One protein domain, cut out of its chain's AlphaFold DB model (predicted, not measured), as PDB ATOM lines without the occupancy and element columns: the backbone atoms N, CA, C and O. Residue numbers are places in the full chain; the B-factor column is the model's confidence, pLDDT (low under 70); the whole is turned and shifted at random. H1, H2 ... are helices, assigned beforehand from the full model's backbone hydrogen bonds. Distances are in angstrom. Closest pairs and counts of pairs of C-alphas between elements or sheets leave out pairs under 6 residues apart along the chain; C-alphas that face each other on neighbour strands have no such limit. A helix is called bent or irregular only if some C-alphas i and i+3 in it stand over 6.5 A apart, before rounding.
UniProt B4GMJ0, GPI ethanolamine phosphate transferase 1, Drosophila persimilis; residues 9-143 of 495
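What this domain is: This is residues 9 to 143 of the 495 residues of the protein "GPI ethanolamine phosphate transferase 1" of Drosophila persimilis (UniProt B4GMJ0). The domain is a long rod made chiefly by one long bent helix, H2, which joins two unequal ends. At one end the short H1 folds back beside the beginning of H2a as a helical hairpin; at the other, H2b, H4 and H3 form a layer of helices with H4 between the other two. Residues 77 to 87 stick out beyond that layer, and residues 42 to 51 of H2a stand free between the two ends. The printed part has 135 residues with four named helices in the order H1, H2, H3, H4 and no named strand, and its class is all helix. It is extended, with a radius of gyration of the C-alphas of 24.9 A and spans of 82 by 31 by 24 A.

How they stand to each other: H1, residues 9 to 23, touches H2a, residues 27 to 51, at a shallow tilt of 30 degrees, opposite ways, and the two form a helical hairpin. Their closest C-alphas, of Leu 21 and Leu 30, are 5.9 A apart; H1 touches with residues 18 to 22 alone, H2a with residues 27 to 34 alone. H2, residues 27 to 74, was assigned as one helix by its hydrogen bonds but is bent: C-alphas 51 and 54 are 7.4 A apart. Its arms H2a and H2b, residues 54 to 74, stand at a steep tilt of 51 degrees. H2b touches H4, residues 120 to 142, at a shallow tilt of 24 degrees, the same way; their closest C-alphas, of Ala 63 and Pro 129, are 3.9 A apart. H3, residues 85 to 115, forms a helical hairpin with H4, at a shallow tilt of 8 degrees, opposite ways; their closest C-alphas, of Thr 106 and Ala 130, are 6.1 A apart. H2b and H3 are apart, and H1 is apart from H2b, H3 and H4. Every O i to N i+4 pair is within hydrogen-bond range in H1 and H2b; the counts are 19 of 21 in H2a, 23 of 27 in H3 and 17 of 19 in H4.

Where its parts are: H1 begins at C-alpha 9, (216.337, 113.409, 65.954). H2a is 35.0 A long and H2b 30.4 A; H2a is irregular, with C-alphas 36 and 39 at 6.8 A, and has a kink of 35 degrees near residue 36. H3, 45.0 A long, begins at C-alpha 85, (229.881, 150.044, 16.615), and has a kink of 35 degrees near residue 92. H4, 32.6 A long, is only just irregular, with C-alphas 126 and 129 at 6.8 A, and ends at C-alpha 142, (229.431, 139.821, 22.096).

The domain as a whole: The two C-alphas farthest apart, of Arg 26 and Asp 83, are 82.0 A apart. The printed part has no cut. The links from H1 to H2 and from H3 to H4 are tight, and the link from H2 to H3, ten residues, is short. The mean pLDDT of the printed part is 79.6, and residues 76 to 96 and 142 to 143 are under 70.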
ATOM      1  N   LYS A   9     216.234 114.245  64.748       79.56
ATOM      2  CA  LYS A   9     216.337 113.409  65.954       79.56
ATOM      3  C   LYS A   9     215.465 112.148  65.900       79.56
ATOM      4  O   LYS A   9     215.888 111.098  66.371       79.56
ATOM      5  N   LEU A  10     214.258 112.242  65.336       78.69
ATOM      6  CA  LEU A  10     213.352 111.099  65.165       78.69
ATOM      7  C   LEU A  10     213.868 110.142  64.088       78.69
ATOM      8  O   LEU A  10     213.801 108.932  64.277       78.69
ATOM      9  N   MET A  11     214.430 110.673  63.001       78.38
ATOM     10  CA  MET A  11     215.068 109.886  61.940       78.38
ATOM     11  C   MET A  11     216.305 109.136  62.449       78.38
ATOM     12  O   MET A  11     216.424 107.931  62.233       78.38
ATOM     13  N   ASP A  12     217.180 109.812  63.194       84.19
ATOM     14  CA  ASP A  12     218.368 109.192  63.789       84.19
ATOM     15  C   ASP A  12     217.992 108.141  64.835       84.19
ATOM     16  O   ASP A  12     218.600 107.069  64.895       84.19
ATOM     17  N   SER A  13     216.967 108.421  65.647       84.94
ATOM     18  CA  SER A  13     216.422 107.447  66.591       84.94
ATOM     19  C   SER A  13     215.858 106.233  65.863       84.94
ATOM     20  O   SER A  13     216.131 105.111  66.272       84.94
ATOM     21  N   PHE A  14     215.114 106.437  64.774       84.75
ATOM     22  CA  PHE A  14     214.566 105.353  63.966       84.75
ATOM     23  C   PHE A  14     215.679 104.457  63.414       84.75
ATOM     24  O   PHE A  14     215.657 103.250  63.647       84.75
ATOM     25  N   VAL A  15     216.702 105.037  62.776       86.81
ATOM     26  CA  VAL A  15     217.841 104.286  62.219       86.81
ATOM     27  C   VAL A  15     218.575 103.508  63.313       86.81
ATOM     28  O   VAL A  15     218.828 102.311  63.151       86.81
ATOM     29  N   LYS A  16     218.870 104.145  64.454       89.75
ATOM     30  CA  LYS A  16     219.535 103.484  65.589       89.75
ATOM     31  C   LYS A  16     218.698 102.332  66.145       89.75
ATOM     32  O   LYS A  16     219.219 101.230  66.297       89.75
ATOM     33  N   SER A  17     217.406 102.548  66.389       87.19
ATOM     34  CA  SER A  17     216.495 101.514  66.890       87.19
ATOM     35  C   SER A  17     216.338 100.355  65.905       87.19
ATOM     36  O   SER A  17     216.368  99.197  66.319       87.19
ATOM     37  N   SER A  18     216.252 100.629  64.601       86.62
ATOM     38  CA  SER A  18     216.212  99.592  63.565       86.62
ATOM     39  C   SER A  18     217.502  98.774  63.505       86.62
ATOM     40  O   SER A  18     217.443  97.551  63.369       86.62
ATOM     41  N   HIS A  19     218.668  99.411  63.652       89.38
ATOM     42  CA  HIS A  19     219.952  98.709  63.724       89.38
ATOM     43  C   HIS A  19     220.054  97.811  64.958       89.38
ATOM     44  O   HIS A  19     220.468  96.658  64.826       89.38
ATOM     45  N   VAL A  20     219.623  98.297  66.126       91.75
ATOM     46  CA  VAL A  20     219.599  97.510  67.369       91.75
ATOM     47  C   VAL A  20     218.661  96.307  67.232       91.75
ATOM     48  O   VAL A  20     219.058  95.182  67.526       91.75
ATOM     49  N   LEU A  21     217.448  96.502  66.707       88.38
ATOM     50  CA  LEU A  21     216.478  95.420  66.492       88.38
ATOM     51  C   LEU A  21     216.968  94.378  65.474       88.38
ATOM     52  O   LEU A  21     216.728  93.182  65.650       88.38
ATOM     53  N   LYS A  22     217.695  94.816  64.437       90.25
ATOM     54  CA  LYS A  22     218.351  93.930  63.466       90.25
ATOM     55  C   LYS A  22     219.476  93.118  64.113       90.25
ATOM     56  O   LYS A  22     219.557  91.917  63.874       90.25
ATOM     57  N   GLN A  23     220.322  93.746  64.931       90.44
ATOM     58  CA  GLN A  23     221.401  93.061  65.657       90.44
ATOM     59  C   GLN A  23     220.857  92.040  66.665       90.44
ATOM     60  O   GLN A  23     221.416  90.959  66.802       90.44
ATOM     61  N   GLN A  24     219.728  92.344  67.309       92.38
ATOM     62  CA  GLN A  24     219.030  91.443  68.230       92.38
ATOM     63  C   GLN A  24     218.217  90.333  67.528       92.38
ATOM     64  O   GLN A  24     217.516  89.587  68.207       92.38
ATOM     65  N   GLN A  25     218.258  90.238  66.190       86.44
ATOM     66  CA  GLN A  25     217.479  89.290  65.371       86.44
ATOM     67  C   GLN A  25     215.953  89.320  65.613       86.44
ATOM     68  O   GLN A  25     215.235  88.363  65.323       86.44
ATOM     69  N   ARG A  26     215.409  90.445  66.097       87.75
ATOM     70  CA  ARG A  26     213.968  90.616  66.359       87.75
ATOM     71  C   ARG A  26     213.238  91.106  65.110       87.75
ATOM     72  O   ARG A  26     212.715  92.220  65.068       87.75
ATOM     73  N   PHE A  27     213.197  90.264  64.078       88.62
ATOM     74  CA  PHE A  27     212.666  90.635  62.759       88.62
ATOM     75  C   PHE A  27     211.174  91.004  62.768       88.62
ATOM     76  O   PHE A  27     210.773  91.910  62.045       88.62
ATOM     77  N   ARG A  28     210.359  90.366  63.622       87.88
ATOM     78  CA  ARG A  28     208.921  90.673  63.736       87.88
ATOM     79  C   ARG A  28     208.673  92.073  64.304       87.88
ATOM     80  O   ARG A  28     207.956  92.858  63.698       87.88
ATOM     81  N   SER A  29     209.344  92.415  65.402       85.06
ATOM     82  CA  SER A  29     209.260  93.751  66.006       85.06
ATOM     83  C   SER A  29     209.868  94.827  65.108       85.06
ATOM     84  O   SER A  29     209.365  95.944  65.071       85.06
ATOM     85  N   LEU A  30     210.923  94.498  64.352       87.81
ATOM     86  CA  LEU A  30     211.480  95.398  63.343       87.81
ATOM     87  C   LEU A  30     210.461  95.703  62.239       87.81
ATOM     88  O   LEU A  30     210.353  96.856  61.839       87.81
ATOM     89  N   LEU A  31     209.722  94.697  61.766       87.81
ATOM     90  CA  LEU A  31     208.704  94.855  60.726       87.81
ATOM     91  C   LEU A  31     207.494  95.665  61.211       87.81
ATOM     92  O   LEU A  31     207.024  96.543  60.497       87.81
ATOM     93  N   GLU A  32     207.018  95.427  62.434       88.69
ATOM     94  CA  GLU A  32     205.950  96.233  63.045       88.69
ATOM     95  C   GLU A  32     206.401  97.687  63.257       88.69
ATOM     96  O   GLU A  32     205.683  98.630  62.921       88.69
ATOM     97  N   PHE A  33     207.632  97.882  63.737       84.81
ATOM     98  CA  PHE A  33     208.214  99.209  63.912       84.81
ATOM     99  C   PHE A  33     208.354  99.943  62.573       84.81
ATOM    100  O   PHE A  33     207.915 101.082  62.452       84.81
ATOM    101  N   THR A  34     208.894  99.309  61.529       84.81
ATOM    102  CA  THR A  34     209.031  99.944  60.208       84.81
ATOM    103  C   THR A  34     207.678 100.189  59.541       84.81
ATOM    104  O   THR A  34     207.500 101.240  58.926       84.81
ATOM    105  N   SER A  35     206.704  99.287  59.710       85.25
ATOM    106  CA  SER A  35     205.338  99.438  59.191       85.25
ATOM    107  C   SER A  35     204.638 100.676  59.756       85.25
ATOM    108  O   SER A  35     204.004 101.409  58.998       85.25
ATOM    109  N   ASN A  36     204.839 100.980  61.041       85.50
ATOM    110  CA  ASN A  36     204.272 102.171  61.680       85.50
ATOM    111  C   ASN A  36     204.911 103.485  61.195       85.50
ATOM    112  O   ASN A  36     204.238 104.513  61.120       85.50
ATOM    113  N   PHE A  37     206.198 103.467  60.837       82.69
ATOM    114  CA  PHE A  37     206.918 104.654  60.358       82.69
ATOM    115  C   PHE A  37     206.770 104.898  58.851       82.69
ATOM    116  O   PHE A  37     206.780 106.051  58.415       82.69
ATOM    117  N   MET A  38     206.591 103.840  58.055       83.19
ATOM    118  CA  MET A  38     206.442 103.921  56.600       83.19
ATOM    119  C   MET A  38     205.387 104.944  56.127       83.19
ATOM    120  O   MET A  38     205.732 105.765  55.278       83.19
ATOM    121  N   PRO A  39     204.146 104.994  56.655       86.19
ATOM    122  CA  PRO A  39     203.151 105.961  56.185       86.19
ATOM    123  C   PRO A  39     203.549 107.413  56.472       86.19
ATOM    124  O   PRO A  39     203.185 108.309  55.713       86.19
ATOM    125  N   VAL A  40     204.307 107.666  57.543       83.56
ATOM    126  CA  VAL A  40     204.809 109.010  57.864       83.56
ATOM    127  C   VAL A  40     205.914 109.407  56.882       83.56
ATOM    128  O   VAL A  40     205.917 110.532  56.389       83.56
ATOM    129  N   ILE A  41     206.808 108.472  56.544       82.69
ATOM    130  CA  ILE A  41     207.863 108.680  55.543       82.69
ATOM    131  C   ILE A  41     207.252 108.954  54.165       82.69
ATOM    132  O   ILE A  41     207.649 109.918  53.518       82.69
ATOM    133  N   VAL A  42     206.267 108.155  53.740       85.38
ATOM    134  CA  VAL A  42     205.562 108.349  52.460       85.38
ATOM    135  C   VAL A  42     204.907 109.726  52.417       85.38
ATOM    136  O   VAL A  42     205.178 110.484  51.493       85.38
ATOM    137  N   LYS A  43     204.169 110.114  53.469       84.88
ATOM    138  CA  LYS A  43     203.594 111.464  53.569       84.88
ATOM    139  C   LYS A  43     204.665 112.548  53.441       84.88
ATOM    140  O   LYS A  43     204.485 113.487  52.675       84.88
ATOM    141  N   CYS A  44     205.788 112.427  54.153       81.62
ATOM    142  CA  CYS A  44     206.896 113.378  54.045       81.62
ATOM    143  C   CYS A  44     207.455 113.478  52.621       81.62
ATOM    144  O   CYS A  44     207.714 114.590  52.157       81.62
ATOM    145  N   ILE A  45     207.632 112.347  51.934       82.94
ATOM    146  CA  ILE A  45     208.076 112.317  50.537       82.94
ATOM    147  C   ILE A  45     207.060 113.042  49.652       82.94
ATOM    148  O   ILE A  45     207.465 113.929  48.904       82.94
ATOM    149  N   ASP A  46     205.768 112.744  49.798       84.31
ATOM    150  CA  ASP A  46     204.693 113.378  49.028       84.31
ATOM    151  C   ASP A  46     204.689 114.902  49.225       84.31
ATOM    152  O   ASP A  46     204.672 115.660  48.256       84.31
ATOM    153  N   TYR A  47     204.828 115.372  50.471       84.88
ATOM    154  CA  TYR A  47     204.902 116.803  50.776       84.88
ATOM    155  C   TYR A  47     206.090 117.491  50.094       84.88
ATOM    156  O   TYR A  47     205.925 118.554  49.497       84.88
ATOM    157  N   PHE A  48     207.298 116.920  50.178       81.19
ATOM    158  CA  PHE A  48     208.476 117.528  49.550       81.19
ATOM    159  C   PHE A  48     208.430 117.447  48.028       81.19
ATOM    160  O   PHE A  48     208.884 118.380  47.359       81.19
ATOM    161  N   MET A  49     207.878 116.360  47.487       81.31
ATOM    162  CA  MET A  49     207.628 116.234  46.061       81.31
ATOM    163  C   MET A  49     206.716 117.363  45.589       81.31
ATOM    164  O   MET A  49     207.111 118.099  44.689       81.31
ATOM    165  N   ASP A  50     205.567 117.570  46.229       83.69
ATOM    166  CA  ASP A  50     204.627 118.622  45.835       83.69
ATOM    167  C   ASP A  50     205.176 120.034  46.072       83.69
ATOM    168  O   ASP A  50     205.033 120.903  45.208       83.69
ATOM    169  N   TYR A  51     205.875 120.253  47.189       85.06
ATOM    170  CA  TYR A  51     206.470 121.544  47.537       85.06
ATOM    171  C   TYR A  51     207.480 122.027  46.485       85.06
ATOM    172  O   TYR A  51     207.445 123.184  46.063       85.06
ATOM    173  N   TYR A  52     208.385 121.150  46.038       84.62
ATOM    174  CA  TYR A  52     209.429 121.527  45.082       84.62
ATOM    175  C   TYR A  52     209.015 121.376  43.618       84.62
ATOM    176  O   TYR A  52     209.652 121.979  42.753       84.62
ATOM    177  N   ARG A  53     207.960 120.610  43.316       83.19
ATOM    178  CA  ARG A  53     207.565 120.247  41.946       83.19
ATOM    179  C   ARG A  53     207.442 121.443  41.014       83.19
ATOM    180  O   ARG A  53     208.130 121.497  39.997       83.19
ATOM    181  N   TYR A  54     206.569 122.394  41.337       84.00
ATOM    182  CA  TYR A  54     206.307 123.529  40.450       84.00
ATOM    183  C   TYR A  54     207.536 124.427  40.309       84.00
ATOM    184  O   TYR A  54     207.896 124.814  39.199       84.00
ATOM    185  N   VAL A  55     208.229 124.691  41.417       86.44
ATOM    186  CA  VAL A  55     209.409 125.563  41.435       86.44
ATOM    187  C   VAL A  55     210.555 124.954  40.622       86.44
ATOM    188  O   VAL A  55     211.204 125.666  39.860       86.44
ATOM    189  N   LEU A  56     210.779 123.638  40.715       85.94
ATOM    190  CA  LEU A  56     211.806 122.935  39.938       85.94
ATOM    191  C   LEU A  56     211.504 122.950  38.439       85.94
ATOM    192  O   LEU A  56     212.414 123.177  37.645       85.94
ATOM    193  N   VAL A  57     210.243 122.757  38.043       86.00
ATOM    194  CA  VAL A  57     209.836 122.818  36.629       86.00
ATOM    195  C   VAL A  57     210.005 124.235  36.075       86.00
ATOM    196  O   VAL A  57     210.547 124.413  34.983       86.00
ATOM    197  N   VAL A  58     209.608 125.260  36.835       87.81
ATOM    198  CA  VAL A  58     209.793 126.666  36.439       87.81
ATOM    199  C   VAL A  58     211.279 127.017  36.347       87.81
ATOM    200  O   VAL A  58     211.714 127.578  35.344       87.81
ATOM    201  N   ALA A  59     212.090 126.617  37.329       89.50
ATOM    202  CA  ALA A  59     213.533 126.818  37.283       89.50
ATOM    203  C   ALA A  59     214.146 126.123  36.054       89.50
ATOM    204  O   ALA A  59     214.742 126.782  35.205       89.50
ATOM    205  N   ALA A  60     213.926 124.823  35.871       88.75
ATOM    206  CA  ALA A  60     214.487 124.082  34.742       88.75
ATOM    207  C   ALA A  60     214.034 124.631  33.375       88.75
ATOM    208  O   ALA A  60     214.856 124.772  32.467       88.75
ATOM    209  N   SER A  61     212.759 125.006  33.229       89.38
ATOM    210  CA  SER A  61     212.250 125.620  31.993       89.38
ATOM    211  C   SER A  61     212.878 126.991  31.732       89.38
ATOM    212  O   SER A  61     213.310 127.253  30.611       89.38
ATOM    213  N   SER A  62     213.030 127.833  32.758       89.69
ATOM    214  CA  SER A  62     213.684 129.141  32.625       89.69
ATOM    215  C   SER A  62     215.170 129.031  32.258       89.69
ATOM    216  O   SER A  62     215.655 129.824  31.448       89.69
ATOM    217  N   ALA A  63     215.881 128.025  32.778       91.19
ATOM    218  CA  ALA A  63     217.258 127.735  32.390       91.19
ATOM    219  C   ALA A  63     217.345 127.254  30.935       91.19
ATOM    220  O   ALA A  63     218.173 127.749  30.172       91.19
ATOM    221  N   LEU A  64     216.468 126.333  30.519       89.94
ATOM    222  CA  LEU A  64     216.425 125.857  29.134       89.94
ATOM    223  C   LEU A  64     216.061 126.974  28.148       89.94
ATOM    224  O   LEU A  64     216.650 127.046  27.073       89.94
ATOM    225  N   LEU A  65     215.143 127.875  28.508       90.31
ATOM    226  CA  LEU A  65     214.816 129.053  27.700       90.31
ATOM    227  C   LEU A  65     216.016 129.995  27.562       90.31
ATOM    228  O   LEU A  65     216.329 130.419  26.449       90.31
ATOM    229  N   GLY A  66     216.733 130.261  28.660       88.50
ATOM    230  CA  GLY A  66     217.985 131.020  28.625       88.50
ATOM    231  C   GLY A  66     219.038 130.360  27.728       88.50
ATOM    232  O   GLY A  66     219.724 131.037  26.962       88.50
ATOM    233  N   TRP A  67     219.119 129.026  27.739       91.56
ATOM    234  CA  TRP A  67     220.019 128.263  26.874       91.56
ATOM    235  C   TRP A  67     219.630 128.341  25.391       91.56
ATOM    236  O   TRP A  67     220.481 128.602  24.543       91.56
ATOM    237  N   VAL A  68     218.342 128.185  25.063       90.19
ATOM    238  CA  VAL A  68     217.816 128.362  23.697       90.19
ATOM    239  C   VAL A  68     218.101 129.775  23.186       90.19
ATOM    240  O   VAL A  68     218.500 129.949  22.033       90.19
ATOM    241  N   TYR A  69     217.948 130.783  24.044       87.25
ATOM    242  CA  TYR A  69     218.273 132.167  23.715       87.25
ATOM    243  C   TYR A  69     219.777 132.368  23.477       87.25
ATOM    244  O   TYR A  69     220.174 133.001  22.499       87.25
ATOM    245  N   CYS A  70     220.626 131.761  24.308       86.75
ATOM    246  CA  CYS A  70     222.074 131.759  24.107       86.75
ATOM    247  C   CYS A  70     222.457 131.128  22.755       86.75
ATOM    248  O   CYS A  70     223.234 131.706  21.996       86.75
ATOM    249  N   LEU A  71     221.853 129.988  22.401       86.69
ATOM    250  CA  LEU A  71     222.058 129.340  21.102       86.69
ATOM    251  C   LEU A  71     221.595 130.223  19.940       86.69
ATOM    252  O   LEU A  71     222.299 130.314  18.937       86.69
ATOM    253  N   ARG A  72     220.462 130.923  20.082       85.25
ATOM    254  CA  ARG A  72     219.990 131.910  19.096       85.25
ATOM    255  C   ARG A  72     221.033 132.993  18.820       85.25
ATOM    256  O   ARG A  72     221.202 133.367  17.664       85.25
ATOM    257  N   CYS A  73     221.738 133.461  19.846       77.94
ATOM    258  CA  CYS A  73     222.793 134.468  19.701       77.94
ATOM    259  C   CYS A  73     224.049 133.926  18.993       77.94
ATOM    260  O   CYS A  73     224.818 134.705  18.438       77.94
ATOM    261  N   HIS A  74     224.256 132.605  18.999       79.12
ATOM    262  CA  HIS A  74     225.381 131.927  18.344       79.12
ATOM    263  C   HIS A  74     225.086 131.433  16.920       79.12
ATOM    264  O   HIS A  74     225.985 130.930  16.242       79.12
ATOM    265  N   LEU A  75     223.843 131.550  16.455       78.88
ATOM    266  CA  LEU A  75     223.448 131.184  15.100       78.88
ATOM    267  C   LEU A  75     223.891 132.299  14.131       78.88
ATOM    268  O   LEU A  75     223.170 133.263  13.903       78.88
ATOM    269  N   GLU A  76     225.106 132.194  13.589       64.31
ATOM    270  CA  GLU A  76     225.699 133.215  12.709       64.31
ATOM    271  C   GLU A  76     225.122 133.251  11.281       64.31
ATOM    272  O   GLU A  76     224.763 132.231  10.681       64.31
ATOM    273  N   ARG A  77     225.142 134.466  10.712       51.84
ATOM    274  CA  ARG A  77     225.134 134.755   9.271       51.84
ATOM    275  C   ARG A  77     226.600 134.851   8.804       51.84
ATOM    276  O   ARG A  77     227.361 135.574   9.440       51.84
ATOM    277  N   PRO A  78     227.023 134.174   7.724       41.75
ATOM    278  CA  PRO A  78     228.333 134.418   7.131       41.75
ATOM    279  C   PRO A  78     228.285 135.733   6.332       41.75
ATOM    280  O   PRO A  78     227.437 135.871   5.451       41.75
ATOM    281  N   GLY A  79     229.182 136.677   6.638       39.03
ATOM    282  CA  GLY A  79     229.435 137.876   5.825       39.03
ATOM    283  C   GLY A  79     229.116 139.217   6.504       39.03
ATOM    284  O   GLY A  79     227.961 139.615   6.558       39.03
ATOM    285  N   GLN A  80     230.178 139.860   7.008       39.16
ATOM    286  CA  GLN A  80     230.542 141.291   6.947       39.16
ATOM    287  C   GLN A  80     229.457 142.390   7.050       39.16
ATOM    288  O   GLN A  80     228.621 142.515   6.164       39.16
ATOM    289  N   SER A  81     229.610 143.290   8.033       33.91
ATOM    290  CA  SER A  81     229.689 144.754   7.818       33.91
ATOM    291  C   SER A  81     230.090 145.464   9.120       33.91
ATOM    292  O   SER A  81     229.471 145.247  10.161       33.91
ATOM    293  N   SER A  82     231.123 146.302   9.044       40.91
ATOM    294  CA  SER A  82     231.731 147.097  10.124       40.91
ATOM    295  C   SER A  82     230.867 148.262  10.646       40.91
ATOM    296  O   SER A  82     231.417 149.241  11.127       40.91
ATOM    297  N   ASP A  83     229.536 148.169  10.583       43.09
ATOM    298  CA  ASP A  83     228.623 149.273  10.949       43.09
ATOM    299  C   ASP A  83     227.949 149.080  12.323       43.09
ATOM    300  O   ASP A  83     226.997 149.772  12.674       43.09
ATOM    301  N   SER A  84     228.393 148.103  13.120       47.59
ATOM    302  CA  SER A  84     227.749 147.742  14.395       47.59
ATOM    303  C   SER A  84     228.251 148.511  15.621       47.59
ATOM    304  O   SER A  84     227.775 148.239  16.724       47.59
ATOM    305  N   ASP A  85     229.202 149.434  15.467       49.38
ATOM    306  CA  ASP A  85     229.881 150.044  16.615       49.38
ATOM    307  C   ASP A  85     229.039 151.139  17.303       49.38
ATOM    308  O   ASP A  85     229.059 151.225  18.529       49.38
ATOM    309  N   GLU A  86     228.178 151.873  16.584       46.97
ATOM    310  CA  GLU A  86     227.375 152.965  17.178       46.97
ATOM    311  C   GLU A  86     226.104 152.495  17.918       46.97
ATOM    312  O   GLU A  86     225.680 153.109  18.894       46.97
ATOM    313  N   ILE A  87     225.500 151.364  17.526       50.06
ATOM    314  CA  ILE A  87     224.324 150.789  18.226       50.06
ATOM    315  C   ILE A  87     224.756 150.021  19.496       50.06
ATOM    316  O   ILE A  87     223.951 149.755  20.393       50.06
ATOM    317  N   SER A  88     226.044 149.675  19.594       53.81
ATOM    318  CA  SER A  88     226.618 148.848  20.657       53.81
ATOM    319  C   SER A  88     226.703 149.572  22.004       53.81
ATOM    320  O   SER A  88     226.408 148.961  23.031       53.81
ATOM    321  N   GLU A  89     227.039 150.866  22.032       54.16
ATOM    322  CA  GLU A  89     227.338 151.578  23.286       54.16
ATOM    323  C   GLU A  89     226.112 151.724  24.202       54.16
ATOM    324  O   GLU A  89     226.161 151.290  25.357       54.16
ATOM    325  N   GLY A  90     224.975 152.199  23.674       55.94
ATOM    326  CA  GLY A  90     223.731 152.350  24.447       55.94
ATOM    327  C   GLY A  90     223.105 151.019  24.892       55.94
ATOM    328  O   GLY A  90     222.513 150.924  25.970       55.94
ATOM    329  N   LEU A  91     223.283 149.950  24.104       58.09
ATOM    330  CA  LEU A  91     222.892 148.598  24.510       58.09
ATOM    331  C   LEU A  91     223.841 148.054  25.594       58.09
ATOM    332  O   LEU A  91     223.412 147.306  26.474       58.09
ATOM    333  N   SER A  92     225.124 148.432  25.554       60.62
ATOM    334  CA  SER A  92     226.148 147.944  26.481       60.62
ATOM    335  C   SER A  92     225.940 148.437  27.913       60.62
ATOM    336  O   SER A  92     226.114 147.635  28.835       60.62
ATOM    337  N   ASP A  93     225.492 149.683  28.096       62.81
ATOM    338  CA  ASP A  93     225.234 150.275  29.415       62.81
ATOM    339  C   ASP A  93     223.998 149.658  30.081       62.81
ATOM    340  O   ASP A  93     224.034 149.249  31.248       62.81
ATOM    341  N   CYS A  94     222.918 149.469  29.314       62.06
ATOM    342  CA  CYS A  94     221.717 148.767  29.773       62.06
ATOM    343  C   CYS A  94     222.021 147.296  30.129       62.06
ATOM    344  O   CYS A  94     221.564 146.766  31.151       62.06
ATOM    345  N   LEU A  95     222.872 146.635  29.335       65.31
ATOM    346  CA  LEU A  95     223.326 145.274  29.616       65.31
ATOM    347  C   LEU A  95     224.229 145.204  30.854       65.31
ATOM    348  O   LEU A  95     224.112 144.244  31.619       65.31
ATOM    349  N   TRP A  96     225.074 146.208  31.104       68.56
ATOM    350  CA  TRP A  96     225.897 146.280  32.316       68.56
ATOM    351  C   TRP A  96     225.024 146.325  33.574       68.56
ATOM    352  O   TRP A  96     225.200 145.493  34.472       68.56
ATOM    353  N   GLY A  97     223.992 147.178  33.575       72.25
ATOM    354  CA  GLY A  97     222.969 147.208  34.623       72.25
ATOM    355  C   GLY A  97     222.284 145.849  34.816       72.25
ATOM    356  O   GLY A  97     222.206 145.344  35.938       72.25
ATOM    357  N   SER A  98     221.891 145.180  33.725       74.69
ATOM    358  CA  SER A  98     221.261 143.849  33.788       74.69
ATOM    359  C   SER A  98     222.176 142.761  34.383       74.69
ATOM    360  O   SER A  98     221.717 141.875  35.113       74.69
ATOM    361  N   THR A  99     223.493 142.831  34.143       76.94
ATOM    362  CA  THR A  99     224.452 141.870  34.714       76.94
ATOM    363  C   THR A  99     224.678 142.075  36.211       76.94
ATOM    364  O   THR A  99     224.853 141.102  36.944       76.94
ATOM    365  N   ILE A 100     224.622 143.318  36.693       81.75
ATOM    366  CA  ILE A 100     224.711 143.622  38.126       81.75
ATOM    367  C   ILE A 100     223.442 143.148  38.837       81.75
ATOM    368  O   ILE A 100     223.529 142.447  39.847       81.75
ATOM    369  N   ILE A 101     222.272 143.449  38.267       82.56
ATOM    370  CA  ILE A 101     220.974 143.028  38.809       82.56
ATOM    371  C   ILE A 101     220.885 141.499  38.872       82.56
ATOM    372  O   ILE A 101     220.538 140.950  39.915       82.56
ATOM    373  N   SER A 102     221.262 140.785  37.806       81.88
ATOM    374  CA  SER A 102     221.240 139.313  37.810       81.88
ATOM    375  C   SER A 102     222.179 138.702  38.858       81.88
ATOM    376  O   SER A 102     221.799 137.735  39.521       81.88
ATOM    377  N   ARG A 103     223.367 139.280  39.090       83.62
ATOM    378  CA  ARG A 103     224.270 138.850  40.175       83.62
ATOM    379  C   ARG A 103     223.678 139.105  41.561       83.62
ATOM    380  O   ARG A 103     223.743 138.214  42.404       83.62
ATOM    381  N   ALA A 104     223.068 140.271  41.779       85.00
ATOM    382  CA  ALA A 104     222.404 140.603  43.040       85.00
ATOM    383  C   ALA A 104     221.232 139.649  43.332       85.00
ATOM    384  O   ALA A 104     221.140 139.099  44.429       85.00
ATOM    385  N   VAL A 105     220.398 139.368  42.324       85.75
ATOM    386  CA  VAL A 105     219.298 138.392  42.408       85.75
ATOM    387  C   VAL A 105     219.822 136.987  42.714       85.75
ATOM    388  O   VAL A 105     219.257 136.291  43.555       85.75
ATOM    389  N   THR A 106     220.930 136.576  42.087       85.50
ATOM    390  CA  THR A 106     221.556 135.269  42.352       85.50
ATOM    391  C   THR A 106     222.035 135.167  43.801       85.50
ATOM    392  O   THR A 106     221.760 134.175  44.468       85.50
ATOM    393  N   LEU A 107     222.711 136.199  44.314       87.19
ATOM    394  CA  LEU A 107     223.211 136.224  45.691       87.19
ATOM    395  C   LEU A 107     222.064 136.206  46.710       87.19
ATOM    396  O   LEU A 107     222.126 135.479  47.701       87.19
ATOM    397  N   PHE A 108     220.984 136.935  46.425       87.50
ATOM    398  CA  PHE A 108     219.764 136.909  47.224       87.50
ATOM    399  C   PHE A 108     219.113 135.513  47.248       87.50
ATOM    400  O   PHE A 108     218.772 135.009  48.318       87.50
ATOM    401  N   LEU A 109     219.017 134.841  46.095       85.19
ATOM    402  CA  LEU A 109     218.533 133.457  45.990       85.19
ATOM    403  C   LEU A 109     219.384 132.476  46.810       85.19
ATOM    404  O   LEU A 109     218.826 131.640  47.521       85.19
ATOM    405  N   VAL A 110     220.716 132.594  46.759       87.25
ATOM    406  CA  VAL A 110     221.625 131.770  47.576       87.25
ATOM    407  C   VAL A 110     221.369 131.995  49.068       87.25
ATOM    408  O   VAL A 110     221.234 131.027  49.816       87.25
ATOM    409  N   ALA A 111     221.247 133.253  49.503       86.06
ATOM    410  CA  ALA A 111     220.982 133.584  50.902       86.06
ATOM    411  C   ALA A 111     219.659 132.972  51.395       86.06
ATOM    412  O   ALA A 111     219.625 132.354  52.461       86.06
ATOM    413  N   LEU A 112     218.592 133.065  50.591       85.25
ATOM    414  CA  LEU A 112     217.299 132.442  50.891       85.25
ATOM    415  C   LEU A 112     217.390 130.913  50.981       85.25
ATOM    416  O   LEU A 112     216.822 130.318  51.896       85.25
ATOM    417  N   MET A 113     218.126 130.261  50.076       87.06
ATOM    418  CA  MET A 113     218.290 128.801  50.095       87.06
ATOM    419  C   MET A 113     219.090 128.307  51.298       87.06
ATOM    420  O   MET A 113     218.742 127.273  51.877       87.06
ATOM    421  N   CYS A 114     220.122 129.053  51.700       84.50
ATOM    422  CA  CYS A 114     220.876 128.793  52.924       84.50
ATOM    423  C   CYS A 114     219.986 128.952  54.162       84.50
ATOM    424  O   CYS A 114     219.991 128.082  55.035       84.50
ATOM    425  N   LEU A 115     219.167 130.010  54.208       85.94
ATOM    426  CA  LEU A 115     218.228 130.258  55.304       85.94
ATOM    427  C   LEU A 115     217.170 129.150  55.408       85.94
ATOM    428  O   LEU A 115     216.852 128.684  56.501       85.94
ATOM    429  N   GLN A 116     216.672 128.679  54.264       82.31
ATOM    430  CA  GLN A 116     215.679 127.612  54.178       82.31
ATOM    431  C   GLN A 116     216.279 126.195  54.309       82.31
ATOM    432  O   GLN A 116     215.531 125.221  54.384       82.31
ATOM    433  N   ARG A 117     217.614 126.061  54.382       82.75
ATOM    434  CA  ARG A 117     218.342 124.777  54.464       82.75
ATOM    435  C   ARG A 117     217.949 123.792  53.357       82.75
ATOM    436  O   ARG A 117     217.769 122.598  53.595       82.75
ATOM    437  N   VAL A 118     217.803 124.301  52.138       82.56
ATOM    438  CA  VAL A 118     217.464 123.483  50.964       82.56
ATOM    439  C   VAL A 118     218.608 122.490  50.680       82.56
ATOM    440  O   VAL A 118     219.768 122.883  50.792       82.56
ATOM    441  N   PRO A 119     218.344 121.229  50.288       83.75
ATOM    442  CA  PRO A 119     219.402 120.287  49.919       83.75
ATOM    443  C   PRO A 119     220.262 120.793  48.752       83.75
ATOM    444  O   PRO A 119     219.726 121.324  47.781       83.75
ATOM    445  N   LEU A 120     221.580 120.562  48.801       84.00
ATOM    446  CA  LEU A 120     222.548 121.061  47.805       84.00
ATOM    447  C   LEU A 120     222.164 120.740  46.351       84.00
ATOM    448  O   LEU A 120     222.325 121.576  45.467       84.00
ATOM    449  N   LEU A 121     221.614 119.550  46.100       84.69
ATOM    450  CA  LEU A 121     221.194 119.141  44.758       84.69
ATOM    451  C   LEU A 121     220.038 120.006  44.229       84.69
ATOM    452  O   LEU A 121     220.048 120.414  43.072       84.69
ATOM    453  N   VAL A 122     219.074 120.341  45.089       84.44
ATOM    454  CA  VAL A 122     217.941 121.214  44.747       84.44
ATOM    455  C   VAL A 122     218.420 122.659  44.566       84.44
ATOM    456  O   VAL A 122     217.995 123.334  43.631       84.44
ATOM    457  N   GLN A 123     219.371 123.108  45.395       86.56
ATOM    458  CA  GLN A 123     220.002 124.423  45.237       86.56
ATOM    459  C   GLN A 123     220.701 124.563  43.880       86.56
ATOM    460  O   GLN A 123     220.520 125.569  43.195       86.56
ATOM    461  N   ALA A 124     221.452 123.542  43.453       85.44
ATOM    462  CA  ALA A 124     222.136 123.550  42.162       85.44
ATOM    463  C   ALA A 124     221.156 123.730  40.989       85.44
ATOM    464  O   ALA A 124     221.420 124.516  40.079       85.44
ATOM    465  N   VAL A 125     219.996 123.063  41.034       85.56
ATOM    466  CA  VAL A 125     218.955 123.205  40.002       85.56
ATOM    467  C   VAL A 125     218.328 124.599  40.025       85.56
ATOM    468  O   VAL A 125     218.105 125.182  38.966       85.56
ATOM    469  N   PHE A 126     218.076 125.170  41.203       87.31
ATOM    470  CA  PHE A 126     217.501 126.511  41.314       87.31
ATOM    471  C   PHE A 126     218.456 127.643  40.927       87.31
ATOM    472  O   PHE A 126     217.995 128.704  40.514       87.31
ATOM    473  N   LEU A 127     219.767 127.432  41.035       88.38
ATOM    474  CA  LEU A 127     220.779 128.405  40.612       88.38
ATOM    475  C   LEU A 127     221.097 128.322  39.113       88.38
ATOM    476  O   LEU A 127     221.599 129.289  38.536       88.38
ATOM    477  N   LEU A 128     220.771 127.200  38.464       87.94
ATOM    478  CA  LEU A 128     221.005 126.974  37.037       87.94
ATOM    479  C   LEU A 128     220.466 128.106  36.134       87.94
ATOM    480  O   LEU A 128     221.216 128.553  35.265       87.94
ATOM    481  N   PRO A 129     219.233 128.628  36.316       88.06
ATOM    482  CA  PRO A 129     218.711 129.703  35.478       88.06
ATOM    483  C   PRO A 129     219.568 130.957  35.559       88.06
ATOM    484  O   PRO A 129     219.949 131.498  34.527       88.06
ATOM    485  N   ALA A 130     219.922 131.387  36.771       85.50
ATOM    486  CA  ALA A 130     220.757 132.560  36.987       85.50
ATOM    487  C   ALA A 130     222.095 132.442  36.241       85.50
ATOM    488  O   ALA A 130     222.478 133.348  35.501       85.50
ATOM    489  N   LEU A 131     222.768 131.293  36.359       86.81
ATOM    490  CA  LEU A 131     224.036 131.041  35.670       86.81
ATOM    491  C   LEU A 131     223.885 131.067  34.143       86.81
ATOM    492  O   LEU A 131     224.688 131.698  33.449       86.81
ATOM    493  N   VAL A 132     222.849 130.414  33.612       88.06
ATOM    494  CA  VAL A 132     222.601 130.355  32.165       88.06
ATOM    495  C   VAL A 132     222.223 131.728  31.604       88.06
ATOM    496  O   VAL A 132     222.704 132.100  30.536       88.06
ATOM    497  N   TRP A 133     221.426 132.519  32.322       87.06
ATOM    498  CA  TRP A 133     221.046 133.866  31.893       87.06
ATOM    499  C   TRP A 133     222.216 134.851  31.940       87.06
ATOM    500  O   TRP A 133     222.351 135.666  31.031       87.06
ATOM    501  N   ILE A 134     223.127 134.731  32.910       85.88
ATOM    502  CA  ILE A 134     224.381 135.503  32.913       85.88
ATOM    503  C   ILE A 134     225.218 135.176  31.666       85.88
ATOM    504  O   ILE A 134     225.752 136.081  31.020       85.88
ATOM    505  N   LEU A 135     225.314 133.894  31.294       84.38
ATOM    506  CA  LEU A 135     225.990 133.478  30.063       84.38
ATOM    507  C   LEU A 135     225.292 134.040  28.819       84.38
ATOM    508  O   LEU A 135     225.969 134.565  27.940       84.38
ATOM    509  N   ALA A 136     223.962 133.982  28.769       83.69
ATOM    510  CA  ALA A 136     223.161 134.481  27.657       83.69
ATOM    511  C   ALA A 136     223.289 136.005  27.463       83.69
ATOM    512  O   ALA A 136     223.409 136.487  26.340       83.69
ATOM    513  N   LEU A 137     223.326 136.777  28.553       81.25
ATOM    514  CA  LEU A 137     223.565 138.225  28.505       81.25
ATOM    515  C   LEU A 137     224.995 138.546  28.047       81.25
ATOM    516  O   LEU A 137     225.219 139.483  27.281       81.25
ATOM    517  N   LYS A 138     225.978 137.738  28.463       81.62
ATOM    518  CA  LYS A 138     227.368 137.885  28.013       81.62
ATOM    519  C   LYS A 138     227.523 137.579  26.522       81.62
ATOM    520  O   LYS A 138     228.283 138.266  25.840       81.62
ATOM    521  N   THR A 139     226.841 136.554  26.013       75.81
ATOM    522  CA  THR A 139     226.878 136.213  24.584       75.81
ATOM    523  C   THR A 139     226.132 137.238  23.746       75.81
ATOM    524  O   THR A 139     226.626 137.585  22.680       75.81
ATOM    525  N   LEU A 140     225.035 137.799  24.260       75.12
ATOM    526  CA  LEU A 140     224.336 138.930  23.654       75.12
ATOM    527  C   LEU A 140     225.250 140.148  23.478       75.12
ATOM    528  O   LEU A 140     225.337 140.684  22.384       75.12
ATOM    529  N   LYS A 141     226.003 140.534  24.519       71.81
ATOM    530  CA  LYS A 141     226.962 141.649  24.428       71.81
ATOM    531  C   LYS A 141     228.017 141.435  23.332       71.81
ATOM    532  O   LYS A 141     228.502 142.389  22.742       71.81
ATOM    533  N   ARG A 142     228.410 140.181  23.093       69.25
ATOM    534  CA  ARG A 142     229.431 139.821  22.096       69.25
ATOM    535  C   ARG A 142     228.857 139.644  20.688       69.25
ATOM    536  O   ARG A 142     229.586 139.793  19.714       69.25
ATOM    537  N   SER A 143     227.587 139.268  20.586       63.06
ATOM    538  CA  SER A 143     226.893 138.988  19.335       63.06
ATOM    539  C   SER A 143     226.014 140.180  18.975       63.06
ATOM    540  O   SER A 143     224.849 140.247  19.356       63.06
TER     541      SER A 143